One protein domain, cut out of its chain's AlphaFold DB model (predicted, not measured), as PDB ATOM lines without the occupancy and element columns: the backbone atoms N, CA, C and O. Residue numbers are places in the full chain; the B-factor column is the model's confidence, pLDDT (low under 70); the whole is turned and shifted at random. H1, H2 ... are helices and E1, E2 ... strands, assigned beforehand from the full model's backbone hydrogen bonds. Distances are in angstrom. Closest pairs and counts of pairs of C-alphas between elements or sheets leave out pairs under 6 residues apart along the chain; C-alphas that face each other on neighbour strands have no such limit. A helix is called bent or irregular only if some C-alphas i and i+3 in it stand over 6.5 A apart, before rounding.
ATOM      1  N   ASP A   3      78.302  53.913 107.901       38.81
ATOM      2  CA  ASP A   3      79.425  54.629 107.259       38.81
ATOM      3  C   ASP A   3      80.271  55.501 108.218       38.81
ATOM      4  O   ASP A   3      81.354  55.952 107.858       38.81
ATOM      5  N   TRP A   4      79.795  55.738 109.445       39.44
ATOM      6  CA  TRP A   4      80.473  56.515 110.489       39.44
ATOM      7  C   TRP A   4      81.273  55.626 111.467       39.44
ATOM      8  O   TRP A   4      81.761  56.107 112.493       39.44
ATOM      9  N   ILE A   5      81.391  54.323 111.186       41.25
ATOM     10  CA  ILE A   5      82.073  53.331 112.028       41.25
ATOM     11  C   ILE A   5      83.295  52.782 111.265       41.25
ATOM     12  O   ILE A   5      83.121  51.970 110.359       41.25
ATOM     13  N   PRO A   6      84.535  53.175 111.623       43.12
ATOM     14  CA  PRO A   6      85.743  52.632 111.000       43.12
ATOM     15  C   PRO A   6      85.858  51.114 111.204       43.12
ATOM     16  O   PRO A   6      85.740  50.635 112.333       43.12
ATOM     17  N   ALA A   7      86.100  50.377 110.117       42.53
ATOM     18  CA  ALA A   7      85.887  48.927 110.032       42.53
ATOM     19  C   ALA A   7      86.996  48.039 110.644       42.53
ATOM     20  O   ALA A   7      86.846  46.820 110.691       42.53
ATOM     21  N   GLU A   8      88.102  48.617 111.117       44.81
ATOM     22  CA  GLU A   8      89.302  47.871 111.524       44.81
ATOM     23  C   GLU A   8      89.455  47.769 113.049       44.81
ATOM     24  O   GLU A   8      89.673  48.765 113.734       44.81
ATOM     25  N   ALA A   9      89.389  46.558 113.603       44.47
ATOM     26  CA  ALA A   9      89.492  46.321 115.045       44.47
ATOM     27  C   ALA A   9      90.949  46.150 115.532       44.47
ATOM     28  O   ALA A   9      91.340  45.080 115.999       44.47
ATOM     29  N   GLN A  10      91.763  47.209 115.462       52.09
ATOM     30  CA  GLN A  10      93.094  47.209 116.087       52.09
ATOM     31  C   GLN A  10      92.975  47.253 117.627       52.09
ATOM     32  O   GLN A  10      92.323  48.131 118.198       52.09
ATOM     33  N   CYS A  11      93.599  46.294 118.318       50.97
ATOM     34  CA  CYS A  11      93.493  46.137 119.774       50.97
ATOM     35  C   CYS A  11      94.488  47.030 120.535       50.97
ATOM     36  O   CYS A  11      95.617  46.634 120.822       50.97
ATOM     37  N   PHE A  12      94.059  48.238 120.904       57.56
ATOM     38  CA  PHE A  12      94.884  49.194 121.651       57.56
ATOM     39  C   PHE A  12      94.780  49.010 123.175       57.56
ATOM     40  O   PHE A  12      93.724  49.211 123.769       57.56
ATOM     41  N   THR A  13      95.896  48.693 123.839       58.72
ATOM     42  CA  THR A  13      95.966  48.508 125.308       58.72
ATOM     43  C   THR A  13      96.210  49.810 126.093       58.72
ATOM     44  O   THR A  13      96.020  49.861 127.319       58.72
ATOM     45  N   SER A  14      96.615  50.874 125.395       66.44
ATOM     46  CA  SER A  14      96.968  52.194 125.926       66.44
ATOM     47  C   SER A  14      96.573  53.319 124.957       66.44
ATOM     48  O   SER A  14      96.354  53.091 123.767       66.44
ATOM     49  N   LEU A  15      96.472  54.551 125.470       78.12
ATOM     50  CA  LEU A  15      96.306  55.748 124.641       78.12
ATOM     51  C   LEU A  15      97.660  56.144 124.042       78.12
ATOM     52  O   LEU A  15      98.585  56.455 124.795       78.12
ATOM     53  N   SER A  16      97.768  56.191 122.711       78.31
ATOM     54  CA  SER A  16      98.922  56.787 122.029       78.31
ATOM     55  C   SER A  16      98.550  58.170 121.504       78.31
ATOM     56  O   SER A  16      97.635  58.287 120.695       78.31
ATOM     57  N   PHE A  17      99.272  59.207 121.917       84.88
ATOM     58  CA  PHE A  17      99.125  60.536 121.329       84.88
ATOM     59  C   PHE A  17     100.066  60.647 120.127       84.88
ATOM     60  O   PHE A  17     101.285  60.567 120.299       84.88
ATOM     61  N   ARG A  18      99.518  60.820 118.920       84.50
ATOM     62  CA  ARG A  18     100.294  60.949 117.672       84.50
ATOM     63  C   ARG A  18     100.333  62.408 117.205       84.50
ATOM     64  O   ARG A  18      99.280  63.041 117.215       84.50
ATOM     65  N   PRO A  19     101.487  62.968 116.812       85.75
ATOM     66  CA  PRO A  19     101.544  64.320 116.266       85.75
ATOM     67  C   PRO A  19     100.952  64.341 114.851       85.75
ATOM     68  O   PRO A  19     101.321  63.529 114.002       85.75
ATOM     69  N   VAL A  20     100.032  65.268 114.596       85.81
ATOM     70  CA  VAL A  20      99.357  65.444 113.304       85.81
ATOM     71  C   VAL A  20      99.258  66.916 112.917       85.81
ATOM     72  O   VAL A  20      99.272  67.800 113.776       85.81
ATOM     73  N   ALA A  21      99.058  67.170 111.626       86.56
ATOM     74  CA  ALA A  21      98.518  68.429 111.124       86.56
ATOM     75  C   ALA A  21      97.180  68.186 110.412       86.56
ATOM     76  O   ALA A  21      96.983  67.165 109.750       86.56
ATOM     77  N   LEU A  22      96.262  69.149 110.513       81.25
ATOM     78  CA  LEU A  22      95.077  69.190 109.656       81.25
ATOM     79  C   LEU A  22      95.492  69.667 108.250       81.25
ATOM     80  O   LEU A  22      96.099  70.735 108.150       81.25
ATOM     81  N   PRO A  23      95.189  68.922 107.168       75.19
ATOM     82  CA  PRO A  23      95.526  69.355 105.815       75.19
ATOM     83  C   PRO A  23      94.783  70.635 105.414       75.19
ATOM     84  O   PRO A  23      93.586  70.778 105.670       75.19
ATOM     85  N   SER A  24      95.471  71.543 104.720       64.25
ATOM     86  CA  SER A  24      94.851  72.734 104.129       64.25
ATOM     87  C   SER A  24      93.748  72.343 103.137       64.25
ATOM     88  O   SER A  24      93.965  71.526 102.241       64.25
ATOM     89  N   SER A  25      92.575  72.974 103.265       57.50
ATOM     90  CA  SER A  25      91.299  72.556 102.645       57.50
ATOM     91  C   SER A  25      91.280  72.437 101.104       57.50
ATOM     92  O   SER A  25      90.342  71.891 100.534       57.50
ATOM     93  N   GLY A  26      92.305  72.926 100.397       55.66
ATOM     94  CA  GLY A  26      92.377  72.872  98.931       55.66
ATOM     95  C   GLY A  26      92.902  71.559  98.328       55.66
ATOM     96  O   GLY A  26      92.719  71.344  97.132       55.66
ATOM     97  N   LEU A  27      93.562  70.693  99.109       53.66
ATOM     98  CA  LEU A  27      94.487  69.673  98.572       53.66
ATOM     99  C   LEU A  27      93.967  68.217  98.583       53.66
ATOM    100  O   LEU A  27      94.700  67.305  98.213       53.66
ATOM    101  N   ALA A  28      92.717  67.969  98.987       54.00
ATOM    102  CA  ALA A  28      92.204  66.613  99.230       54.00
ATOM    103  C   ALA A  28      90.875  66.311  98.505       54.00
ATOM    104  O   ALA A  28      89.860  66.036  99.139       54.00
ATOM    105  N   ARG A  29      90.874  66.319  97.164       53.44
ATOM    106  CA  ARG A  29      89.672  66.021  96.349       53.44
ATOM    107  C   ARG A  29      89.280  64.532  96.254       53.44
ATOM    108  O   ARG A  29      88.242  64.234  95.680       53.44
ATOM    109  N   HIS A  30      90.075  63.616  96.818       56.34
ATOM    110  CA  HIS A  30      89.873  62.158  96.709       56.34
ATOM    111  C   HIS A  30      89.944  61.385  98.042       56.34
ATOM    112  O   HIS A  30      90.021  60.160  98.029       56.34
ATOM    113  N   GLN A  31      89.918  62.058  99.200       65.00
ATOM    114  CA  GLN A  31      89.870  61.373 100.502       65.00
ATOM    115  C   GLN A  31      88.449  61.359 101.076       65.00
ATOM    116  O   GLN A  31      87.732  62.355 100.992       65.00
ATOM    117  N   VAL A  32      88.069  60.247 101.712       77.94
ATOM    118  CA  VAL A  32      86.828  60.157 102.496       77.94
ATOM    119  C   VAL A  32      86.916  61.148 103.668       77.94
ATOM    120  O   VAL A  32      87.906  61.113 104.403       77.94
ATOM    121  N   PRO A  33      85.925  62.038 103.868       79.75
ATOM    122  CA  PRO A  33      85.987  63.031 104.931       79.75
ATOM    123  C   PRO A  33      85.823  62.379 106.309       79.75
ATOM    124  O   PRO A  33      84.866  61.650 106.567       79.75
ATOM    125  N   VAL A  34      86.746  62.683 107.219       85.50
ATOM    126  CA  VAL A  34      86.788  62.168 108.589       85.50
ATOM    127  C   VAL A  34      86.379  63.270 109.563       85.50
ATOM    128  O   VAL A  34      86.815  64.420 109.464       85.50
ATOM    129  N   ARG A  35      85.546  62.923 110.548       86.62
ATOM    130  CA  ARG A  35      85.211  63.831 111.648       86.62
ATOM    131  C   ARG A  35      86.381  63.927 112.627       86.62
ATOM    132  O   ARG A  35      86.892  62.909 113.092       86.62
ATOM    133  N   SER A  36      86.751  65.151 112.984       88.75
ATOM    134  CA  SER A  36      87.735  65.463 114.023       88.75
ATOM    135  C   SER A  36      87.150  66.477 115.011       88.75
ATOM    136  O   SER A  36      86.416  67.379 114.615       88.75
ATOM    137  N   THR A  37      87.469  66.356 116.297       90.06
ATOM    138  CA  THR A  37      87.067  67.303 117.347       90.06
ATOM    139  C   THR A  37      88.312  67.906 117.984       90.06
ATOM    140  O   THR A  37      89.089  67.198 118.624       90.06
ATOM    141  N   ILE A  38      88.489  69.217 117.827       88.06
ATOM    142  CA  ILE A  38      89.603  69.976 118.396       88.06
ATOM    143  C   ILE A  38      89.229  70.426 119.814       88.06
ATOM    144  O   ILE A  38      88.167  71.013 120.030       88.06
ATOM    145  N   LEU A  39      90.106  70.157 120.781       85.88
ATOM    146  CA  LEU A  39      89.978  70.531 122.190       85.88
ATOM    147  C   LEU A  39      90.937  71.688 122.512       85.88
ATOM    148  O   LEU A  39      92.017  71.472 123.053       85.88
ATOM    149  N   GLY A  40      90.565  72.912 122.131       77.62
ATOM    150  CA  GLY A  40      91.398  74.106 122.322       77.62
ATOM    151  C   GLY A  40      91.115  74.867 123.628       77.62
ATOM    152  O   GLY A  40      90.083  74.644 124.267       77.62
ATOM    153  N   PRO A  41      91.969  75.841 124.005       65.81
ATOM    154  CA  PRO A  41      91.768  76.667 125.205       65.81
ATOM    155  C   PRO A  41      90.437  77.438 125.222       65.81
ATOM    156  O   PRO A  41      89.871  77.687 126.282       65.81
ATOM    157  N   CYS A  42      89.914  77.787 124.042       60.03
ATOM    158  CA  CYS A  42      88.653  78.515 123.875       60.03
ATOM    159  C   CYS A  42      87.405  77.609 123.814       60.03
ATOM    160  O   CYS A  42      86.302  78.121 123.634       60.03
ATOM    161  N   GLY A  43      87.551  76.283 123.934       73.00
ATOM    162  CA  GLY A  43      86.442  75.326 123.881       73.00
ATOM    163  C   GLY A  43      86.652  74.189 122.878       73.00
ATOM    164  O   GLY A  43      87.775  73.838 122.521       73.00
ATOM    165  N   ARG A  44      85.545  73.577 122.440       82.94
ATOM    166  CA  ARG A  44      85.548  72.408 121.548       82.94
ATOM    167  C   ARG A  44      84.975  72.782 120.185       82.94
ATOM    168  O   ARG A  44      83.854  73.280 120.135       82.94
ATOM    169  N   SER A  45      85.691  72.496 119.101       82.69
ATOM    170  CA  SER A  45      85.192  72.673 117.731       82.69
ATOM    171  C   SER A  45      85.202  71.350 116.967       82.69
ATOM    172  O   SER A  45      86.175  70.600 116.995       82.69
ATOM    173  N   GLY A  46      84.089  71.044 116.299       84.25
ATOM    174  CA  GLY A  46      83.987  69.905 115.389       84.25
ATOM    175  C   GLY A  46      84.351  70.330 113.970       84.25
ATOM    176  O   GLY A  46      83.823  71.322 113.475       84.25
ATOM    177  N   VAL A  47      85.223  69.567 113.318       83.00
ATOM    178  CA  VAL A  47      85.631  69.744 111.922       83.00
ATOM    179  C   VAL A  47      85.310  68.459 111.163       83.00
ATOM    180  O   VAL A  47      85.609  67.360 111.631       83.00
ATOM    181  N   LEU A  48      84.707  68.592 109.985       82.19
ATOM    182  CA  LEU A  48      84.578  67.516 109.004       82.19
ATOM    183  C   LEU A  48      85.444  67.902 107.803       82.19
ATOM    184  O   LEU A  48      85.280  68.992 107.260       82.19
ATOM    185  N   GLY A  49      86.393  67.049 107.427       82.12
ATOM    186  CA  GLY A  49      87.395  67.372 106.411       82.12
ATOM    187  C   GLY A  49      88.303  66.179 106.104       82.12
ATOM    188  O   GLY A  49      87.981  65.066 106.516       82.12
ATOM    189  N   PRO A  50      89.423  66.368 105.389       82.94
ATOM    190  CA  PRO A  50      90.375  65.287 105.136       82.94
ATOM    191  C   PRO A  50      90.979  64.734 106.435       82.94
ATOM    192  O   PRO A  50      91.004  65.412 107.467       82.94
ATOM    193  N   GLY A  51      91.482  63.499 106.380       83.00
ATOM    194  CA  GLY A  51      92.119  62.856 107.529       83.00
ATOM    195  C   GLY A  51      93.320  63.670 108.044       83.00
ATOM    196  O   GLY A  51      94.103  64.161 107.228       83.00
ATOM    197  N   PRO A  52      93.504  63.827 109.372       87.25
ATOM    198  CA  PRO A  52      94.707  64.451 109.918       87.25
ATOM    199  C   PRO A  52      95.963  63.693 109.462       87.25
ATOM    200  O   PRO A  52      96.058  62.482 109.657       87.25
ATOM    201  N   LYS A  53      96.928  64.393 108.852       85.75
ATOM    202  CA  LYS A  53      98.185  63.791 108.383       85.75
ATOM    203  C   LYS A  53      99.114  63.605 109.582       85.75
ATOM    204  O   LYS A  53      99.425  64.589 110.254       85.75
ATOM    205  N   GLU A  54      99.584  62.384 109.825       83.44
ATOM    206  CA  GLU A  54     100.646  62.139 110.809       83.44
ATOM    207  C   GLU A  54     101.946  62.842 110.392       83.44
ATOM    208  O   GLU A  54     102.326  62.851 109.216       83.44
ATOM    209  N   LEU A  55     102.598  63.479 111.364       77.38
ATOM    210  CA  LEU A  55     103.825  64.243 111.167       77.38
ATOM    211  C   LEU A  55     105.046  63.388 111.504       77.38
ATOM    212  O   LEU A  55     105.099  62.729 112.547       77.38
ATOM    213  N   LEU A  56     106.067  63.453 110.648       69.94
ATOM    214  CA  LEU A  56     107.381  62.912 110.986       69.94
ATOM    215  C   LEU A  56     107.986  63.742 112.131       69.94
ATOM    216  O   LEU A  56     107.734  64.940 112.221       69.94
ATOM    217  N   TRP A  57     108.825  63.146 112.985       49.59
ATOM    218  CA  TRP A  57     109.382  63.812 114.181       49.59
ATOM    219  C   TRP A  57     110.110  65.147 113.900       49.59
ATOM    220  O   TRP A  57     110.220  65.997 114.782       49.59
ATOM    221  N   THR A  58     110.576  65.354 112.665       52.22
ATOM    222  CA  THR A  58     111.147  66.612 112.153       52.22
ATOM    223  C   THR A  58     110.112  67.719 111.911       52.22
ATOM    224  O   THR A  58     110.438  68.892 112.062       52.22
ATOM    225  N   GLU A  59     108.875  67.366 111.548       59.19
ATOM    226  CA  GLU A  59     107.770  68.285 111.226       59.19
ATOM    227  C   GLU A  59     106.991  68.725 112.487       59.19
ATOM    228  O   GLU A  59     106.437  69.824 112.520       59.19
ATOM    229  N   CYS A  60     107.017  67.924 113.563       52.84
ATOM    230  CA  CYS A  60     106.283  68.128 114.829       52.84
ATOM    231  C   CYS A  60     106.619  69.409 115.625       52.84
ATOM    232  O   CYS A  60     106.156  69.565 116.752       52.84
ATOM    233  N   CYS A  61     107.480  70.288 115.108       51.69
ATOM    234  CA  CYS A  61     107.795  71.579 115.726       51.69
ATOM    235  C   CYS A  61     106.977  72.749 115.149       51.69
ATOM    236  O   CYS A  61     107.047  73.844 115.702       51.69
ATOM    237  N   GLY A  62     106.219  72.553 114.065       59.94
ATOM    238  CA  GLY A  62     105.422  73.628 113.470       59.94
ATOM    239  C   GLY A  62     104.244  74.050 114.357       59.94
ATOM    240  O   GLY A  62     103.588  73.204 114.968       59.94
ATOM    241  N   GLY A  63     103.924  75.349 114.378       62.56
ATOM    242  CA  GLY A  63     102.821  75.921 115.174       62.56
ATOM    243  C   GLY A  63     101.403  75.423 114.836       62.56
ATOM    244  O   GLY A  63     100.456  75.767 115.537       62.56
ATOM    245  N   SER A  64     101.242  74.608 113.789       70.19
ATOM    246  CA  SER A  64     100.002  73.908 113.421       70.19
ATOM    247  C   SER A  64      99.897  72.476 113.977       70.19
ATOM    248  O   SER A  64      98.890  71.806 113.736       70.19
ATOM    249  N   THR A  65     100.908  71.997 114.714       83.31
ATOM    250  CA  THR A  65     100.949  70.636 115.275       83.31
ATOM    251  C   THR A  65      99.871  70.430 116.343       83.31
ATOM    252  O   THR A  65      99.737  71.207 117.293       83.31
ATOM    253  N   MET A  66      99.121  69.337 116.216       86.12
ATOM    254  CA  MET A  66      98.153  68.869 117.209       86.12
ATOM    255  C   MET A  66      98.468  67.427 117.608       86.12
ATOM    256  O   MET A  66      98.942  66.638 116.796       86.12
ATOM    257  N   MET A  67      98.159  67.052 118.846       88.12
ATOM    258  CA  MET A  67      98.250  65.668 119.308       88.12
ATOM    259  C   MET A  67      96.903  64.966 119.105       88.12
ATOM    260  O   MET A  67      95.903  65.350 119.711       88.12
ATOM    261  N   MET A  68      96.879  63.938 118.258       90.25
ATOM    262  CA  MET A  68      95.704  63.125 117.944       90.25
ATOM    263  C   MET A  68      95.587  61.889 118.839       90.25
ATOM    264  O   MET A  68      96.582  61.219 119.122       90.25
ATOM    265  N   VAL A  69      94.345  61.540 119.183       90.31
ATOM    266  CA  VAL A  69      93.916  60.213 119.651       90.31
ATOM    267  C   VAL A  69      92.760  59.736 118.765       90.31
ATOM    268  O   VAL A  69      91.820  60.494 118.511       90.31
ATOM    269  N   SER A  70      92.806  58.487 118.292       87.44
ATOM    270  CA  SER A  70      91.747  57.933 117.432       87.44
ATOM    271  C   SER A  70      90.501  57.500 118.234       87.44
ATOM    272  O   SER A  70      90.620  57.142 119.413       87.44
ATOM    273  N   PRO A  71      89.299  57.442 117.615       87.06
ATOM    274  CA  PRO A  71      88.081  56.950 118.268       87.06
ATOM    275  C   PRO A  71      88.234  55.543 118.848       87.06
ATOM    276  O   PRO A  71      87.652  55.227 119.882       87.06
ATOM    277  N   GLN A  72      89.017  54.695 118.175       85.31
ATOM    278  CA  GLN A  72      89.257  53.307 118.563       85.31
ATOM    279  C   GLN A  72      90.117  53.222 119.827       85.31
ATOM    280  O   GLN A  72      89.758  52.506 120.758       85.31
ATOM    281  N   GLN A  73      91.199  54.005 119.899       87.00
ATOM    282  CA  GLN A  73      92.057  54.084 121.085       87.00
ATOM    283  C   GLN A  73      91.298  54.624 122.295       87.00
ATOM    284  O   GLN A  73      91.405  54.076 123.393       87.00
ATOM    285  N   LEU A  74      90.488  55.665 122.089       85.94
ATOM    286  CA  LEU A  74      89.706  56.259 123.165       85.94
ATOM    287  C   LEU A  74      88.580  55.321 123.636       85.94
ATOM    288  O   LEU A  74      88.404  55.154 124.841       85.94
ATOM    289  N   ARG A  75      87.893  54.620 122.720       86.62
ATOM    290  CA  ARG A  75      86.918  53.567 123.063       86.62
ATOM    291  C   ARG A  75      87.571  52.409 123.827       86.62
ATOM    292  O   ARG A  75      87.045  52.008 124.858       86.62
ATOM    293  N   ALA A  76      88.720  51.904 123.374       86.38
ATOM    294  CA  ALA A  76      89.432  50.813 124.046       86.38
ATOM    295  C   ALA A  76      89.882  51.204 125.467       86.38
ATOM    296  O   ALA A  76      89.706  50.436 126.414       86.38
ATOM    297  N   TYR A  77      90.377  52.434 125.646       87.69
ATOM    298  CA  TYR A  77      90.687  52.985 126.965       87.69
ATOM    299  C   TYR A  77      89.454  53.053 127.878       87.69
ATOM    300  O   TYR A  77      89.548  52.665 129.041       87.69
ATOM    301  N   LEU A  78      88.311  53.524 127.364       87.75
ATOM    302  CA  LEU A  78      87.065  53.652 128.127       87.75
ATOM    303  C   LEU A  78      86.487  52.283 128.513       87.75
ATOM    304  O   LEU A  78      86.183  52.079 129.688       87.75
ATOM    305  N   ASN A  79      86.450  51.314 127.593       86.25
ATOM    306  CA  ASN A  79      86.057  49.929 127.887       86.25
ATOM    307  C   ASN A  79      86.932  49.327 129.003       86.25
ATOM    308  O   ASN A  79      86.418  48.772 129.972       86.25
ATOM    309  N   ARG A  80      88.252  49.548 128.945       84.81
ATOM    310  CA  ARG A  80      89.190  49.142 130.002       84.81
ATOM    311  C   ARG A  80      88.964  49.878 131.335       84.81
ATOM    312  O   ARG A  80      89.448  49.418 132.368       84.81
ATOM    313  N   GLN A  81      88.265  51.017 131.370       82.75
ATOM    314  CA  GLN A  81      87.780  51.586 132.636       82.75
ATOM    315  C   GLN A  81      86.540  50.835 133.134       82.75
ATOM    316  O   GLN A  81      86.534  50.458 134.303       82.75
ATOM    317  N   VAL A  82      85.551  50.551 132.271       84.12
ATOM    318  CA  VAL A  82      84.355  49.751 132.624       84.12
ATOM    319  C   VAL A  82      84.769  48.433 133.290       84.12
ATOM    320  O   VAL A  82      84.363  48.163 134.419       84.12
ATOM    321  N   GLU A  83      85.678  47.677 132.666       81.12
ATOM    322  CA  GLU A  83      86.216  46.411 133.194       81.12
ATOM    323  C   GLU A  83      86.768  46.527 134.626       81.12
ATOM    324  O   GLU A  83      86.530  45.646 135.453       81.12
ATOM    325  N   LYS A  84      87.478  47.615 134.960       81.94
ATOM    326  CA  LYS A  84      88.045  47.818 136.309       81.94
ATOM    327  C   LYS A  84      86.977  48.042 137.372       81.94
ATOM    328  O   LYS A  84      87.213  47.682 138.523       81.94
ATOM    329  N   TYR A  85      85.845  48.651 137.019       74.50
ATOM    330  CA  TYR A  85      84.744  48.874 137.957       74.50
ATOM    331  C   TYR A  85      83.844  47.638 138.055       74.50
ATOM    332  O   TYR A  85      83.524  47.227 139.170       74.50
ATOM    333  N   SER A  86      83.561  46.959 136.938       68.94
ATOM    334  CA  SER A  86      82.829  45.683 136.916       68.94
ATOM    335  C   SER A  86      83.554  44.585 137.703       68.94
ATOM    336  O   SER A  86      82.968  43.989 138.608       68.94
ATOM    337  N   ASN A  87      84.858  44.387 137.474       61.47
ATOM    338  CA  ASN A  87      85.664  43.393 138.200       61.47
ATOM    339  C   ASN A  87      85.870  43.735 139.688       61.47
ATOM    340  O   ASN A  87      86.307  42.892 140.468       61.47
ATOM    341  N   ARG A  88      85.534  44.962 140.113       56.88
ATOM    342  CA  ARG A  88      85.515  45.359 141.530       56.88
ATOM    343  C   ARG A  88      84.202  44.995 142.232       56.88
ATOM    344  O   ARG A  88      84.151  45.064 143.456       56.88
ATOM    345  N   SER A  89      83.171  44.602 141.478       54.97
ATOM    346  CA  SER A  89      81.868  44.162 141.994       54.97
ATOM    347  C   SER A  89      81.735  42.637 142.126       54.97
ATOM    348  O   SER A  89      80.791  42.177 142.762       54.97
ATOM    349  N   THR A  90      82.650  41.855 141.543       51.06
ATOM    350  CA  THR A  90      82.661  40.377 141.591       51.06
ATOM    351  C   THR A  90      83.603  39.788 142.645       51.06
ATOM    352  O   THR A  90      83.645  38.571 142.817       51.06
ATOM    353  N   ARG A 107      77.067  53.622 143.675       52.59
ATOM    354  CA  ARG A 107      77.929  54.661 143.082       52.59
ATOM    355  C   ARG A 107      79.083  54.081 142.252       52.59
ATOM    356  O   ARG A 107      79.720  54.810 141.502       52.59
ATOM    357  N   ALA A 108      79.360  52.780 142.378       52.19
ATOM    358  CA  ALA A 108      80.335  52.087 141.537       52.19
ATOM    359  C   ALA A 108      79.725  51.690 140.182       52.19
ATOM    360  O   ALA A 108      80.372  51.858 139.150       52.19
ATOM    361  N   THR A 109      78.472  51.220 140.184       59.72
ATOM    362  CA  THR A 109      77.724  50.861 138.966       59.72
ATOM    363  C   THR A 109      77.494  52.075 138.061       59.72
ATOM    364  O   THR A 109      77.732  51.991 136.861       59.72
ATOM    365  N   ASP A 110      77.119  53.214 138.652       69.12
ATOM    366  CA  ASP A 110      76.944  54.508 137.975       69.12
ATOM    367  C   ASP A 110      78.181  54.905 137.148       69.12
ATOM    368  O   ASP A 110      78.098  55.119 135.940       69.12
ATOM    369  N   LEU A 111      79.373  54.885 137.758       79.12
ATOM    370  CA  LEU A 111      80.606  55.263 137.063       79.12
ATOM    371  C   LEU A 111      80.991  54.280 135.937       79.12
ATOM    372  O   LEU A 111      81.560  54.701 134.929       79.12
ATOM    373  N   GLY A 112      80.657  52.992 136.074       81.19
ATOM    374  CA  GLY A 112      80.807  52.004 134.999       81.19
ATOM    375  C   GLY A 112      79.940  52.344 133.783       81.19
ATOM    376  O   GLY A 112      80.463  52.478 132.677       81.19
ATOM    377  N   LEU A 113      78.645  52.591 134.011       85.25
ATOM    378  CA  LEU A 113      77.685  52.997 132.976       85.25
ATOM    379  C   LEU A 113      78.072  54.333 132.317       85.25
ATOM    380  O   LEU A 113      77.908  54.501 131.110       85.25
ATOM    381  N   VAL A 114      78.650  55.273 133.074       85.69
ATOM    382  CA  VAL A 114      79.184  56.534 132.534       85.69
ATOM    383  C   VAL A 114      80.345  56.294 131.558       85.69
ATOM    384  O   VAL A 114      80.386  56.938 130.508       85.69
ATOM    385  N   TYR A 115      81.271  55.372 131.847       88.06
ATOM    386  CA  TYR A 115      82.352  55.033 130.911       88.06
ATOM    387  C   TYR A 115      81.856  54.250 129.686       88.06
ATOM    388  O   TYR A 115      82.355  54.478 128.582       88.06
ATOM    389  N   GLU A 116      80.852  53.388 129.849       86.56
ATOM    390  CA  GLU A 116      80.211  52.651 128.753       86.56
ATOM    391  C   GLU A 116      79.461  53.594 127.795       86.56
ATOM    392  O   GLU A 116      79.686  53.567 126.583       86.56
ATOM    393  N   LEU A 117      78.662  54.523 128.336       87.88
ATOM    394  CA  LEU A 117      77.990  55.571 127.565       87.88
ATOM    395  C   LEU A 117      78.996  56.475 126.835       87.88
ATOM    396  O   LEU A 117      78.793  56.817 125.670       87.88
ATOM    397  N   GLN A 118      80.113  56.831 127.481       86.56
ATOM    398  CA  GLN A 118      81.200  57.550 126.812       86.56
ATOM    399  C   GLN A 118      81.764  56.726 125.642       86.56
ATOM    400  O   GLN A 118      81.856  57.249 124.531       86.56
ATOM    401  N   ALA A 119      82.084  55.444 125.845       85.25
ATOM    402  CA  ALA A 119      82.630  54.565 124.808       85.25
ATOM    403  C   ALA A 119      81.695  54.416 123.590       85.25
ATOM    404  O   ALA A 119      82.164  54.430 122.444       85.25
ATOM    405  N   ALA A 120      80.382  54.342 123.832       85.31
ATOM    406  CA  ALA A 120      79.344  54.301 122.803       85.31
ATOM    407  C   ALA A 120      79.246  55.608 121.988       85.31
ATOM    408  O   ALA A 120      78.998  55.560 120.784       85.31
ATOM    409  N   VAL A 121      79.497  56.765 122.615       85.00
ATOM    410  CA  VAL A 121      79.434  58.099 121.981       85.00
ATOM    411  C   VAL A 121      80.726  58.480 121.233       85.00
ATOM    412  O   VAL A 121      80.678  59.298 120.313       85.00
ATOM    413  N   MET A 122      81.876  57.857 121.528       81.81
ATOM    414  CA  MET A 122      83.156  58.128 120.839       81.81
ATOM    415  C   MET A 122      83.123  58.185 119.292       81.81
ATOM    416  O   MET A 122      83.733  59.108 118.747       81.81
ATOM    417  N   PRO A 123      82.442  57.289 118.537       79.75
ATOM    418  CA  PRO A 123      82.386  57.403 117.073       79.75
ATOM    419  C   PRO A 123      81.709  58.695 116.586       79.75
ATOM    420  O   PRO A 123      82.034  59.178 115.507       79.75
ATOM    421  N   TRP A 124      80.825  59.310 117.381       81.94
ATOM    422  CA  TRP A 124      80.227  60.608 117.048       81.94
ATOM    423  C   TRP A 124      81.159  61.794 117.330       81.94
ATOM    424  O   TRP A 124      80.895  62.889 116.842       81.94
ATOM    425  N   ILE A 125      82.238  61.608 118.096       83.94
ATOM    426  CA  ILE A 125      83.247  62.648 118.361       83.94
ATOM    427  C   ILE A 125      84.304  62.668 117.247       83.94
ATOM    428  O   ILE A 125      84.752  63.745 116.843       83.94
ATOM    429  N   GLY A 126      84.657  61.498 116.705       85.56
ATOM    430  CA  GLY A 126      85.717  61.370 115.706       85.56
ATOM    431  C   GLY A 126      87.120  61.504 116.314       85.56
ATOM    432  O   GLY A 126      87.302  61.307 117.518       85.56
ATOM    433  N   ASN A 127      88.123  61.800 115.485       89.62
ATOM    434  CA  ASN A 127      89.511  61.963 115.933       89.62
ATOM    435  C   ASN A 127      89.614  63.117 116.938       89.62
ATOM    436  O   ASN A 127      89.263  64.251 116.616       89.62
ATOM    437  N   VAL A 128      90.113  62.855 118.146       90.31
ATOM    438  CA  VAL A 128      90.296  63.901 119.160       90.31
ATOM    439  C   VAL A 128      91.646  64.565 118.933       90.31
ATOM    440  O   VAL A 128      92.675  63.897 119.006       90.31
ATOM    441  N   LEU A 129      91.637  65.869 118.663       89.94
ATOM    442  CA  LEU A 129      92.822  66.682 118.397       89.94
ATOM    443  C   LEU A 129      93.046  67.666 119.544       89.94
ATOM    444  O   LEU A 129      92.163  68.454 119.878       89.94
ATOM    445  N   ILE A 130      94.232  67.648 120.139       87.56
ATOM    446  CA  ILE A 130      94.629  68.567 121.208       87.56
ATOM    447  C   ILE A 130      95.705  69.500 120.636       87.56
ATOM    448  O   ILE A 130      96.797  69.015 120.328       87.56
ATOM    449  N   PRO A 131      95.442  70.809 120.458       81.31
ATOM    450  CA  PRO A 131      96.463  71.764 120.039       81.31
ATOM    451  C   PRO A 131      97.645  71.737 121.006       81.31
ATOM    452  O   PRO A 131      97.460  71.799 122.223       81.31
ATOM    453  N   GLN A 132      98.861  71.621 120.478       69.06
ATOM    454  CA  GLN A 132     100.042  71.543 121.325       69.06
ATOM    455  C   GLN A 132     100.411  72.950 121.813       69.06
ATOM    456  O   GLN A 132     100.787  73.803 121.012       69.06
ATOM    457  N   GLU A 133     100.332  73.197 123.128       58.38
ATOM    458  CA  GLU A 133     100.786  74.456 123.742       58.38
ATOM    459  C   GLU A 133     102.319  74.577 123.701       58.38
ATOM    460  O   GLU A 133     103.029  74.492 124.708       58.38
ATOM    461  N   HIS A 134     102.854  74.820 122.506       53.12
ATOM    462  CA  HIS A 134     104.209  75.302 122.326       53.12
ATOM    463  C   HIS A 134     104.313  76.735 122.853       53.12
ATOM    464  O   HIS A 134     104.268  77.708 122.103       53.12
ATOM    465  N   ARG A 135     104.570  76.870 124.162       45.25
ATOM    466  CA  ARG A 135     105.363  78.009 124.637       45.25
ATOM    467  C   ARG A 135     106.643  78.031 123.807       45.25
ATOM    468  O   ARG A 135     107.417  77.071 123.864       45.25
ATOM    469  N   ALA A 136     106.824  79.097 123.027       45.75
ATOM    470  CA  ALA A 136     107.927  79.275 122.087       45.75
ATOM    471  C   ALA A 136     109.275  79.308 122.824       45.75
ATOM    472  O   ALA A 136     109.832  80.350 123.157       45.75
ATOM    473  N   THR A 137     109.780  78.117 123.126       48.38
ATOM    474  CA  THR A 137     111.072  77.903 123.765       48.38
ATOM    475  C   THR A 137     112.139  78.326 122.767       48.38
ATOM    476  O   THR A 137     112.013  77.994 121.591       48.38
ATOM    477  N   ALA A 138     113.204  79.007 123.198       38.38
ATOM    478  CA  ALA A 138     114.219  79.533 122.276       38.38
ATOM    479  C   ALA A 138     114.784  78.463 121.311       38.38
ATOM    480  O   ALA A 138     115.034  78.740 120.142       38.38
ATOM    481  N   ALA A 139     114.885  77.209 121.768       37.91
ATOM    482  CA  ALA A 139     115.280  76.060 120.953       37.91
ATOM    483  C   ALA A 139     114.323  75.721 119.784       37.91
ATOM    484  O   ALA A 139     114.752  75.061 118.845       37.91
ATOM    485  N   GLN A 140     113.052  76.135 119.822       39.66
ATOM    486  CA  GLN A 140     112.079  75.947 118.735       39.66
ATOM    487  C   GLN A 140     112.260  77.011 117.646       39.66
ATOM    488  O   GLN A 140     112.426  76.654 116.487       39.66
ATOM    489  N   ALA A 141     112.360  78.290 118.025       44.56
ATOM    490  CA  ALA A 141     112.641  79.381 117.087       44.56
ATOM    491  C   ALA A 141     113.997  79.196 116.370       44.56
ATOM    492  O   ALA A 141     114.144  79.525 115.194       44.56
ATOM    493  N   LEU A 142     114.982  78.598 117.054       43.62
ATOM    494  CA  LEU A 142     116.253  78.180 116.452       43.62
ATOM    495  C   LEU A 142     116.117  76.994 115.474       43.62
ATOM    496  O   LEU A 142     116.930  76.889 114.561       43.62
ATOM    497  N   ARG A 143     115.107  76.123 115.629       45.03
ATOM    498  CA  ARG A 143     114.809  75.031 114.678       45.03
ATOM    499  C   ARG A 143     114.040  75.520 113.458       45.03
ATOM    500  O   ARG A 143     114.393  75.137 112.352       45.03
ATOM    501  N   GLU A 144     113.049  76.392 113.634       41.56
ATOM    502  CA  GLU A 144     112.302  76.993 112.516       41.56
ATOM    503  C   GLU A 144     113.229  77.839 111.626       41.56
ATOM    504  O   GLU A 144     113.211  77.709 110.405       41.56
ATOM    505  N   ARG A 145     114.150  78.605 112.232       47.28
ATOM    506  CA  ARG A 145     115.225  79.313 111.512       47.28
ATOM    507  C   ARG A 145     116.282  78.378 110.893       47.28
ATOM    508  O   ARG A 145     117.047  78.813 110.040       47.28
ATOM    509  N   GLY A 146     116.318  77.112 111.307       43.41
ATOM    510  CA  GLY A 146     117.157  76.045 110.751       43.41
ATOM    511  C   GLY A 146     116.431  75.143 109.745       43.41
ATOM    512  O   GLY A 146     116.892  74.029 109.504       43.41
TER     513      GLY A 146
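AT A GLANCE: This is residues 3 to 90 and 107 to 146 of the 853 residues of an uncharacterized protein of Liparis tanakae (Tanaka's snailfish) (UniProt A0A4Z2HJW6). A strongly twisted sheet of five strands has a two-helix arm, H1 and H2 side by side and running opposite ways, which meets the sheet only with residues 71 to 74 and 122 to 125. At the other end of the long axis, the short helix H3 lies away from the sheet on the tail that follows E5. The printed part has 128 residues with three named helices and five named strands, in the order E1 E2 E3 E4 H1 H2 E5 H3. The mixed sheet runs E1 E4 E5 E2 E3, and the class is mixed, helices and strands. The whole is loose, with a radius of gyration of the C-alphas of 17.5 A and spans of 59 by 37 by 29 A.

IN THESE COORDINATES: After residues 3 to 17, E1 is residues 18 to 21, with C-alpha 18 at (100.294, 60.949, 117.672). E2, residues 34 to 40, is 18.8 A long, and E3, residues 43 to 49, is 19.2 A. E4 is residues 66 to 69. H1, residues 71 to 86, is 22.4 A long, beginning with C-alpha 71 at (88.081, 56.950, 118.268). H2, residues 107 to 125, is 26.5 A. E5, residues 127 to 131, is 12.7 A. H3 is residues 138 to 144, with C-alpha 144 at (112.302, 76.993, 112.516).

HOW THE PARTS SIT: E1, an edge strand, is antiparallel to E4, with N 20 and O 66 2.8 A apart. Residues 20 to 21 of E1 also pair with residues 53 to 54, antiparallel. E4 is antiparallel to E5, with N 67 and O 130 at 2.8 A. E5 is parallel to E2, with N 37 and O 127 at 2.8 A. E2 and the edge strand E3 form a hairpin, with N 36 and O 47 at 2.8 A. H1 and H2 touch at a shallow tilt of 11 degrees, opposite ways; their closest C-alphas, those of Arg 75 and Ala 119, are 4.7 A apart. Both helices are on the sheet but only graze it. H2 is irregular, with C-alphas 120 and 123 7.2 A apart, and has a kink of 28 degrees near residue 119. H3 is not on the sheet, and it is apart from H1 and H2. Every O i to N i+4 pair is within hydrogen-bond range in H3; the counts are 11 of 12 in H1 and 11 of 15 in H2.

THE WHOLE: The two C-alphas farthest apart, those of Thr 90 and Arg 145, are 59.0 A apart. Residues 91 to 106 are not printed, and C-alphas 90 and 107 are 15.1 A apart across the cut. The links E1 to E2 and E3 to E4 are long. The mean pLDDT of the printed part is 70.9; 54 residues are under 70, among them 3 to 14 and 132 to 146.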